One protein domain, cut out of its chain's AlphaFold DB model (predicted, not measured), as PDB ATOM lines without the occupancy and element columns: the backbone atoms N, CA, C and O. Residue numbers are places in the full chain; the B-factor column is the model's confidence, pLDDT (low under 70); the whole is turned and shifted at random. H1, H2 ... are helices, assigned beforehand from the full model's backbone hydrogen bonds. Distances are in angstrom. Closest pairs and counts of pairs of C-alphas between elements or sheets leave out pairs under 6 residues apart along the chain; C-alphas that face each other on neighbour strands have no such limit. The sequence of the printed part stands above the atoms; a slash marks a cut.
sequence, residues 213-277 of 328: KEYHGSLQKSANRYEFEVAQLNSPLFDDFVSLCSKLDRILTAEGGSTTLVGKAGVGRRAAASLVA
ATOM      1  N   LYS A 213      11.093  44.264  80.682       81.88
ATOM      2  CA  LYS A 213      10.109  45.350  80.837       81.88
ATOM      3  C   LYS A 213       8.967  44.983  81.788       81.88
ATOM      4  O   LYS A 213       8.556  45.800  82.607       81.88
ATOM      5  N   GLU A 214       8.463  43.758  81.690       83.88
ATOM      6  CA  GLU A 214       7.407  43.257  82.572       83.88
ATOM      7  C   GLU A 214       7.935  43.060  83.991       83.88
ATOM      8  O   GLU A 214       7.267  43.433  84.958       83.88
ATOM      9  N   TYR A 215       9.174  42.571  84.119       84.25
ATOM     10  CA  TYR A 215       9.834  42.460  85.413       84.25
ATOM     11  C   TYR A 215       9.982  43.816  86.099       84.25
ATOM     12  O   TYR A 215       9.641  43.938  87.272       84.25
ATOM     13  N   HIS A 216      10.411  44.850  85.369       86.50
ATOM     14  CA  HIS A 216      10.485  46.211  85.900       86.50
ATOM     15  C   HIS A 216       9.128  46.667  86.467       86.50
ATOM     16  O   HIS A 216       9.055  47.207  87.570       86.50
ATOM     17  N   GLY A 217       8.029  46.412  85.745       87.44
ATOM     18  CA  GLY A 217       6.677  46.734  86.208       87.44
ATOM     19  C   GLY A 217       6.254  45.960  87.465       87.44
ATOM     20  O   GLY A 217       5.614  46.528  88.352       87.44
ATOM     21  N   SER A 218       6.620  44.680  87.566       85.81
ATOM     22  CA  SER A 218       6.369  43.855  88.757       85.81
ATOM     23  C   SER A 218       7.182  44.339  89.962       85.81
ATOM     24  O   SER A 218       6.635  44.555  91.045       85.81
ATOM     25  N   LEU A 219       8.472  44.613  89.751       87.38
ATOM     26  CA  LEU A 219       9.383  45.092  90.784       87.38
ATOM     27  C   LEU A 219       8.946  46.449  91.341       87.38
ATOM     28  O   LEU A 219       8.997  46.639  92.551       87.38
ATOM     29  N   GLN A 220       8.439  47.356  90.500       88.94
ATOM     30  CA  GLN A 220       7.886  48.635  90.954       88.94
ATOM     31  C   GLN A 220       6.701  48.447  91.912       88.94
ATOM     32  O   GLN A 220       6.611  49.130  92.930       88.94
ATOM     33  N   LYS A 221       5.794  47.504  91.624       88.50
ATOM     34  CA  LYS A 221       4.659  47.206  92.516       88.50
ATOM     35  C   LYS A 221       5.143  46.671  93.862       88.50
ATOM     36  O   LYS A 221       4.616  47.073  94.896       88.50
ATOM     37  N   SER A 222       6.139  45.789  93.851       86.69
ATOM     38  CA  SER A 222       6.743  45.245  95.070       86.69
ATOM     39  C   SER A 222       7.530  46.294  95.856       86.69
ATOM     40  O   SER A 222       7.436  46.321  97.078       86.69
ATOM     41  N   ALA A 223       8.235  47.202  95.178       88.12
ATOM     42  CA  ALA A 223       8.941  48.315  95.809       88.12
ATOM     43  C   ALA A 223       7.972  49.229  96.569       88.12
ATOM     44  O   ALA A 223       8.208  49.526  97.735       88.12
ATOM     45  N   ASN A 224       6.826  49.571  95.973       88.56
ATOM     46  CA  ASN A 224       5.808  50.382  96.645       88.56
ATOM     47  C   ASN A 224       5.237  49.685  97.900       88.56
ATOM     48  O   ASN A 224       4.934  50.343  98.892       88.56
ATOM     49  N   ARG A 225       5.090  48.349  97.877       86.81
ATOM     50  CA  ARG A 225       4.676  47.569  99.062       86.81
ATOM     51  C   ARG A 225       5.749  47.592 100.148       86.81
ATOM     52  O   ARG A 225       5.435  47.801 101.313       86.81
ATOM     53  N   TYR A 226       7.009  47.423  99.761       87.25
ATOM     54  CA  TYR A 226       8.143  47.483 100.677       87.25
ATOM     55  C   TYR A 226       8.276  48.858 101.350       87.25
ATOM     56  O   TYR A 226       8.519  48.935 102.554       87.25
ATOM     57  N   GLU A 227       8.072  49.941 100.596       88.12
ATOM     58  CA  GLU A 227       8.077  51.310 101.127       88.12
ATOM     59  C   GLU A 227       6.984  51.553 102.167       88.12
ATOM     60  O   GLU A 227       7.196  52.314 103.111       88.12
ATOM     61  N   PHE A 228       5.837  50.893 102.002       85.25
ATOM     62  CA  PHE A 228       4.731  50.971 102.946       85.25
ATOM     63  C   PHE A 228       4.984  50.154 104.222       85.25
ATOM     64  O   PHE A 228       4.679  50.622 105.316       85.25
ATOM     65  N   GLU A 229       5.528  48.941 104.096       83.44
ATOM     66  CA  GLU A 229       5.631  47.986 105.210       83.44
ATOM     67  C   GLU A 229       6.937  48.083 106.008       83.44
ATOM     68  O   GLU A 229       6.936  47.842 107.214       83.44
ATOM     69  N   VAL A 230       8.058  48.386 105.347       78.12
ATOM     70  CA  VAL A 230       9.397  48.196 105.925       78.12
ATOM     71  C   VAL A 230      10.151  49.512 106.045       78.12
ATOM     72  O   VAL A 230      10.509  49.924 107.149       78.12
ATOM     73  N   ALA A 231      10.470  50.148 104.917       75.38
ATOM     74  CA  ALA A 231      11.318  51.335 104.891       75.38
ATOM     75  C   ALA A 231      11.266  52.035 103.532       75.38
ATOM     76  O   ALA A 231      11.174  51.379 102.496       75.38
ATOM     77  N   GLN A 232      11.450  53.357 103.531       73.88
ATOM     78  CA  GLN A 232      11.582  54.137 102.299       73.88
ATOM     79  C   GLN A 232      12.785  53.671 101.468       73.88
ATOM     80  O   GLN A 232      13.916  53.577 101.963       73.88
ATOM     81  N   LEU A 233      12.542  53.387 100.188       77.31
ATOM     82  CA  LEU A 233      13.551  52.928  99.250       77.31
ATOM     83  C   LEU A 233      14.142  54.155  98.544       77.31
ATOM     84  O   LEU A 233      13.692  54.592  97.496       77.31
ATOM     85  N   ASN A 234      15.209  54.719  99.113       65.50
ATOM     86  CA  ASN A 234      15.861  55.934  98.587       65.50
ATOM     87  C   ASN A 234      16.628  55.728  97.257       65.50
ATOM     88  O   ASN A 234      17.449  56.565  96.883       65.50
ATOM     89  N   SER A 235      16.427  54.601  96.569       69.06
ATOM     90  CA  SER A 235      17.114  54.253  95.324       69.06
ATOM     91  C   SER A 235      16.118  54.234  94.164       69.06
ATOM     92  O   SER A 235      15.285  53.333  94.111       69.06
ATOM     93  N   PRO A 236      16.203  55.148  93.188       76.56
ATOM     94  CA  PRO A 236      15.450  54.993  91.943       76.56
ATOM     95  C   PRO A 236      15.737  53.631  91.278       76.56
ATOM     96  O   PRO A 236      16.869  53.133  91.303       76.56
ATOM     97  N   LEU A 237      14.702  53.027  90.684       82.00
ATOM     98  CA  LEU A 237      14.788  51.754  89.959       82.00
ATOM     99  C   LEU A 237      15.407  51.971  88.569       82.00
ATOM    100  O   LEU A 237      14.716  51.970  87.558       82.00
ATOM    101  N   PHE A 238      16.718  52.192  88.509       85.31
ATOM    102  CA  PHE A 238      17.451  52.174  87.239       85.31
ATOM    103  C   PHE A 238      17.641  50.738  86.728       85.31
ATOM    104  O   PHE A 238      17.629  49.789  87.516       85.31
ATOM    105  N   ASP A 239      17.913  50.575  85.431       84.94
ATOM    106  CA  ASP A 239      18.101  49.264  84.786       84.94
ATOM    107  C   ASP A 239      19.138  48.375  85.497       84.94
ATOM    108  O   ASP A 239      18.931  47.171  85.658       84.94
ATOM    109  N   ASP A 240      20.224  48.963  86.006       85.00
ATOM    110  CA  ASP A 240      21.249  48.238  86.767       85.00
ATOM    111  C   ASP A 240      20.726  47.695  88.104       85.00
ATOM    112  O   ASP A 240      21.104  46.599  88.527       85.00
ATOM    113  N   PHE A 241      19.835  48.434  88.770       87.56
ATOM    114  CA  PHE A 241      19.204  48.000  90.015       87.56
ATOM    115  C   PHE A 241      18.227  46.851  89.754       87.56
ATOM    116  O   PHE A 241      18.231  45.857  90.482       87.56
ATOM    117  N   VAL A 242      17.440  46.940  88.678       87.44
ATOM    118  CA  VAL A 242      16.537  45.863  88.241       87.44
ATOM    119  C   VAL A 242      17.335  44.616  87.850       87.44
ATOM    120  O   VAL A 242      17.035  43.507  88.295       87.44
ATOM    121  N   SER A 243      18.423  44.787  87.100       86.19
ATOM    122  CA  SER A 243      19.356  43.711  86.760       86.19
ATOM    123  C   SER A 243      19.947  43.061  88.015       86.19
ATOM    124  O   SER A 243      19.978  41.837  88.119       86.19
ATOM    125  N   LEU A 244      20.346  43.846  89.022       88.50
ATOM    126  CA  LEU A 244      20.820  43.316  90.302       88.50
ATOM    127  C   LEU A 244      19.732  42.525  91.044       88.50
ATOM    128  O   LEU A 244      20.025  41.447  91.559       88.50
ATOM    129  N   CYS A 245      18.493  43.020  91.069       88.94
ATOM    130  CA  CYS A 245      17.375  42.328  91.711       88.94
ATOM    131  C   CYS A 245      17.092  40.973  91.054       88.94
ATOM    132  O   CYS A 245      16.952  39.994  91.774       88.94
ATOM    133  N   SER A 246      17.117  40.874  89.719       86.06
ATOM    134  CA  SER A 246      16.910  39.584  89.030       86.06
ATOM    135  C   SER A 246      18.017  38.561  89.319       86.06
ATOM    136  O   SER A 246      17.755  37.366  89.450       86.06
ATOM    137  N   LYS A 247      19.267  39.015  89.476       87.31
ATOM    138  CA  LYS A 247      20.380  38.145  89.894       87.31
ATOM    139  C   LYS A 247      20.193  37.652  91.326       87.31
ATOM    140  O   LYS A 247      20.424  36.478  91.602       87.31
ATOM    141  N   LEU A 248      19.796  38.546  92.230       88.56
ATOM    142  CA  LEU A 248      19.535  38.209  93.627       88.56
ATOM    143  C   LEU A 248      18.343  37.265  93.765       88.56
ATOM    144  O   LEU A 248      18.446  36.291  94.494       88.56
ATOM    145  N   ASP A 249      17.269  37.504  93.018       86.69
ATOM    146  CA  ASP A 249      16.066  36.671  92.990       86.69
ATOM    147  C   ASP A 249      16.406  35.200  92.713       86.69
ATOM    148  O   ASP A 249      16.076  34.305  93.497       86.69
ATOM    149  N   ARG A 250      17.201  34.966  91.664       83.81
ATOM    150  CA  ARG A 250      17.693  33.631  91.317       83.81
ATOM    151  C   ARG A 250      18.520  32.995  92.438       83.81
ATOM    152  O   ARG A 250      18.352  31.811  92.714       83.81
ATOM    153  N   ILE A 251      19.449  33.739  93.041       86.62
ATOM    154  CA  ILE A 251      20.364  33.173  94.046       86.62
ATOM    155  C   ILE A 251      19.626  32.870  95.351       86.62
ATOM    156  O   ILE A 251      19.886  31.840  95.958       86.62
ATOM    157  N   LEU A 252      18.708  33.742  95.767       83.75
ATOM    158  CA  LEU A 252      17.964  33.587  97.017       83.75
ATOM    159  C   LEU A 252      16.878  32.515  96.934       83.75
ATOM    160  O   LEU A 252      16.540  31.914  97.947       83.75
ATOM    161  N   THR A 253      16.361  32.251  95.734       82.19
ATOM    162  CA  THR A 253      15.423  31.146  95.502       82.19
ATOM    163  C   THR A 253      16.118  29.777  95.551       82.19
ATOM    164  O   THR A 253      15.471  28.774  95.845       82.19
ATOM    165  N   ALA A 254      17.425  29.711  95.278       82.12
ATOM    166  CA  ALA A 254      18.173  28.460  95.340       82.12
ATOM    167  C   ALA A 254      18.391  28.007  96.795       82.12
ATOM    168  O   ALA A 254      18.822  28.788  97.645       82.12
ATOM    169  N   GLU A 255      18.151  26.723  97.073       79.75
ATOM    170  CA  GLU A 255      18.398  26.142  98.396       79.75
ATOM    171  C   GLU A 255      19.874  26.304  98.801       79.75
ATOM    172  O   GLU A 255      20.787  25.896  98.081       79.75
ATOM    173  N   GLY A 256      20.121  26.935  99.955       79.50
ATOM    174  CA  GLY A 256      21.479  27.210 100.440       79.50
ATOM    175  C   GLY A 256      22.259  28.242  99.613       79.50
ATOM    176  O   GLY A 256      23.480  28.348  99.755       79.50
ATOM    177  N   GLY A 257      21.585  29.003  98.745       82.75
ATOM    178  CA  GLY A 257      22.200  30.040  97.926       82.75
ATOM    179  C   GLY A 257      22.789  31.174  98.767       82.75
ATOM    180  O   GLY A 257      22.103  31.816  99.559       82.75
ATOM    181  N   SER A 258      24.074  31.463  98.567       86.00
ATOM    182  CA  SER A 258      24.755  32.618  99.160       86.00
ATOM    183  C   SER A 258      25.434  33.446  98.074       86.00
ATOM    184  O   SER A 258      25.836  32.936  97.026       86.00
ATOM    185  N   THR A 259      25.533  34.755  98.298       86.88
ATOM    186  CA  THR A 259      26.139  35.679  97.336       86.88
ATOM    187  C   THR A 259      26.964  36.746  98.030       86.88
ATOM    188  O   THR A 259      26.645  37.185  99.135       86.88
ATOM    189  N   THR A 260      28.008  37.199  97.342       86.88
ATOM    190  CA  THR A 260      28.873  38.285  97.798       86.88
ATOM    191  C   THR A 260      28.677  39.484  96.887       86.88
ATOM    192  O   THR A 260      29.044  39.464  95.713       86.88
ATOM    193  N   LEU A 261      28.124  40.563  97.436       87.44
ATOM    194  CA  LEU A 261      27.853  41.783  96.685       87.44
ATOM    195  C   LEU A 261      29.056  42.735  96.745       87.44
ATOM    196  O   LEU A 261      29.214  43.482  97.709       87.44
ATOM    197  N   VAL A 262      29.875  42.772  95.693       86.00
ATOM    198  CA  VAL A 262      31.081  43.624  95.599       86.00
ATOM    199  C   VAL A 262      30.832  44.841  94.697       86.00
ATOM    200  O   VAL A 262      30.119  44.745  93.705       86.00
ATOM    201  N   GLY A 263      31.380  46.013  95.045       83.94
ATOM    202  CA  GLY A 263      31.179  47.253  94.282       83.94
ATOM    203  C   GLY A 263      31.383  48.536  95.093       83.94
ATOM    204  O   GLY A 263      31.710  48.491  96.283       83.94
ATOM    205  N   LYS A 264      31.139  49.689  94.458       83.25
ATOM    206  CA  LYS A 264      31.218  51.024  95.085       83.25
ATOM    207  C   LYS A 264      30.076  51.255  96.082       83.25
ATOM    208  O   LYS A 264      28.966  50.741  95.907       83.25
ATOM    209  N   ALA A 265      30.345  51.997  97.154       83.69
ATOM    210  CA  ALA A 265      29.318  52.393  98.116       83.69
ATOM    211  C   ALA A 265      28.254  53.290  97.449       83.69
ATOM    212  O   ALA A 265      28.549  53.972  96.472       83.69
ATOM    213  N   GLY A 266      27.017  53.260  97.954       80.06
ATOM    214  CA  GLY A 266      25.918  54.110  97.469       80.06
ATOM    215  C   GLY A 266      25.032  53.518  96.363       80.06
ATOM    216  O   GLY A 266      23.943  54.022  96.150       80.06
ATOM    217  N   VAL A 267      25.414  52.400  95.732       81.25
ATOM    218  CA  VAL A 267      24.643  51.760  94.631       81.25
ATOM    219  C   VAL A 267      23.332  51.085  95.099       81.25
ATOM    220  O   VAL A 267      22.587  50.536  94.301       81.25
ATOM    221  N   GLY A 268      23.036  51.063  96.402       85.06
ATOM    222  CA  GLY A 268      21.790  50.463  96.902       85.06
ATOM    223  C   GLY A 268      21.778  48.928  96.959       85.06
ATOM    224  O   GLY A 268      20.720  48.333  97.122       85.06
ATOM    225  N   ARG A 269      22.939  48.257  96.907       87.56
ATOM    226  CA  ARG A 269      23.057  46.779  96.973       87.56
ATOM    227  C   ARG A 269      22.347  46.146  98.177       87.56
ATOM    228  O   ARG A 269      21.698  45.117  98.034       87.56
ATOM    229  N   ARG A 270      22.451  46.779  99.353       86.25
ATOM    230  CA  ARG A 270      21.736  46.349 100.565       86.25
ATOM    231  C   ARG A 270      20.220  46.461 100.382       86.25
ATOM    232  O   ARG A 270      19.511  45.525 100.716       86.25
ATOM    233  N   ALA A 271      19.754  47.578  99.823       87.56
ATOM    234  CA  ALA A 271      18.336  47.815  99.568       87.56
ATOM    235  C   ALA A 271      17.770  46.814  98.549       87.56
ATOM    236  O   ALA A 271      16.697  46.276  98.781       87.56
ATOM    237  N   ALA A 272      18.520  46.490  97.489       89.38
ATOM    238  CA  ALA A 272      18.144  45.448  96.532       89.38
ATOM    239  C   ALA A 272      17.985  44.078  97.214       89.38
ATOM    240  O   ALA A 272      16.978  43.405  97.016       89.38
ATOM    241  N   ALA A 273      18.940  43.683  98.063       89.81
ATOM    242  CA  ALA A 273      18.861  42.427  98.807       89.81
ATOM    243  C   ALA A 273      17.674  42.389  99.782       89.81
ATOM    244  O   ALA A 273      16.965  41.391  99.832       89.81
ATOM    245  N   SER A 274      17.423  43.477 100.516       88.44
ATOM    246  CA  SER A 274      16.270  43.584 101.420       88.44
ATOM    247  C   SER A 274      14.933  43.567 100.674       88.44
ATOM    248  O   SER A 274      14.007  42.898 101.124       88.44
ATOM    249  N   LEU A 275      14.842  44.238  99.522       89.00
ATOM    250  CA  LEU A 275      13.645  44.237  98.680       89.00
ATOM    251  C   LEU A 275      13.342  42.832  98.150       89.00
ATOM    252  O   LEU A 275      12.222  42.356  98.289       89.00
ATOM    253  N   VAL A 276      14.334  42.146  97.573       88.75
ATOM    254  CA  VAL A 276      14.140  40.781  97.055       88.75
ATOM    255  C   VAL A 276      13.813  39.807  98.186       88.75
ATOM    256  O   VAL A 276      12.951  38.948  98.025       88.75
ATOM    257  N   ALA A 277      14.432  39.964  99.357       88.06
ATOM    258  CA  ALA A 277      14.097  39.138 100.508       88.06
ATOM    259  C   ALA A 277      12.644  39.337 100.973       88.06
ATOM    260  O   ALA A 277      11.965  38.363 101.294       88.06
TER     261      ALA A 277
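AT A GLANCE: This is residues 213 to 277 of the 328 residues of the protein "AAA_8 domain-containing protein" of Enterobius vermicularis (UniProt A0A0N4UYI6). Two helices, H2 and H3, are packed together and cross at a steep tilt, while the longest helix, H1, stands at one side of this pair, about perpendicular to both, so that the three centres make a triangle. On the side away from H1, residues 254 to 268 swing out in a wide arc from the end of H2 back to the beginning of H3. The printed part has 65 residues with three named helices, in the order H1, H2, H3, and no named strand; its class is all helix, with 41 residues in the helices. The whole is compact, with a radius of gyration of the C-alphas of 11.6 A, and its outline is rounded, with spans of 29 by 26 by 25 A.

IN THESE COORDINATES: H1 is residues 213 to 229, 24.9 A from first to last C-alpha; it begins at C-alpha 213, (10.109, 45.350, 80.837), and ends at C-alpha 229, (5.631, 47.986, 105.210). H2 is residues 239 to 253, 21.2 A long, and begins at C-alpha 239, (18.101, 49.264, 84.786). H3 is residues 269 to 277, 12.3 A long, and ends at C-alpha 277, (14.097, 39.138, 100.508).

HOW THE PARTS SIT: H1 and H2 are close but not clearly touching; their closest C-alphas, those of His 216 and Val 242, are 6.5 A apart. Their lines are about perpendicular, at 77 degrees. H1 and H3 only just touch, with 3 pairs of C-alphas within 8 A, and H1 does so with residues 222 to 226 alone. The closest C-alphas of these two are those of Tyr 226 and Leu 275, 6.7 A apart, and their lines are about perpendicular, at 89 degrees. H2 and H3 touch, with 11 pairs of C-alphas within 8 A; the closest are those of Cys 245 and Ala 272, 5.8 A apart. They run the same way at a steep tilt of 49 degrees, with their centres 9.0 A apart. In H1, H2 and H3 every O i to N i+4 pair is within hydrogen-bond range.

THE WHOLE: The two C-alphas farthest apart, those of Asn 234 and Glu 255, are 29.9 A from each other, and the first and last printed C-alphas, of Lys 213 and Ala 277, are 21.0 A apart. The printed part has no cut. The link from H1 to H2 is short, with 9 residues; the link from H2 to H3 is long, with 15 residues, 254 to 268, whose C-alphas lie 8 to 19 A from the mean of the C-alphas. The mean pLDDT of the printed part of this model is 84.5, and residues 234 to 235 are under 70.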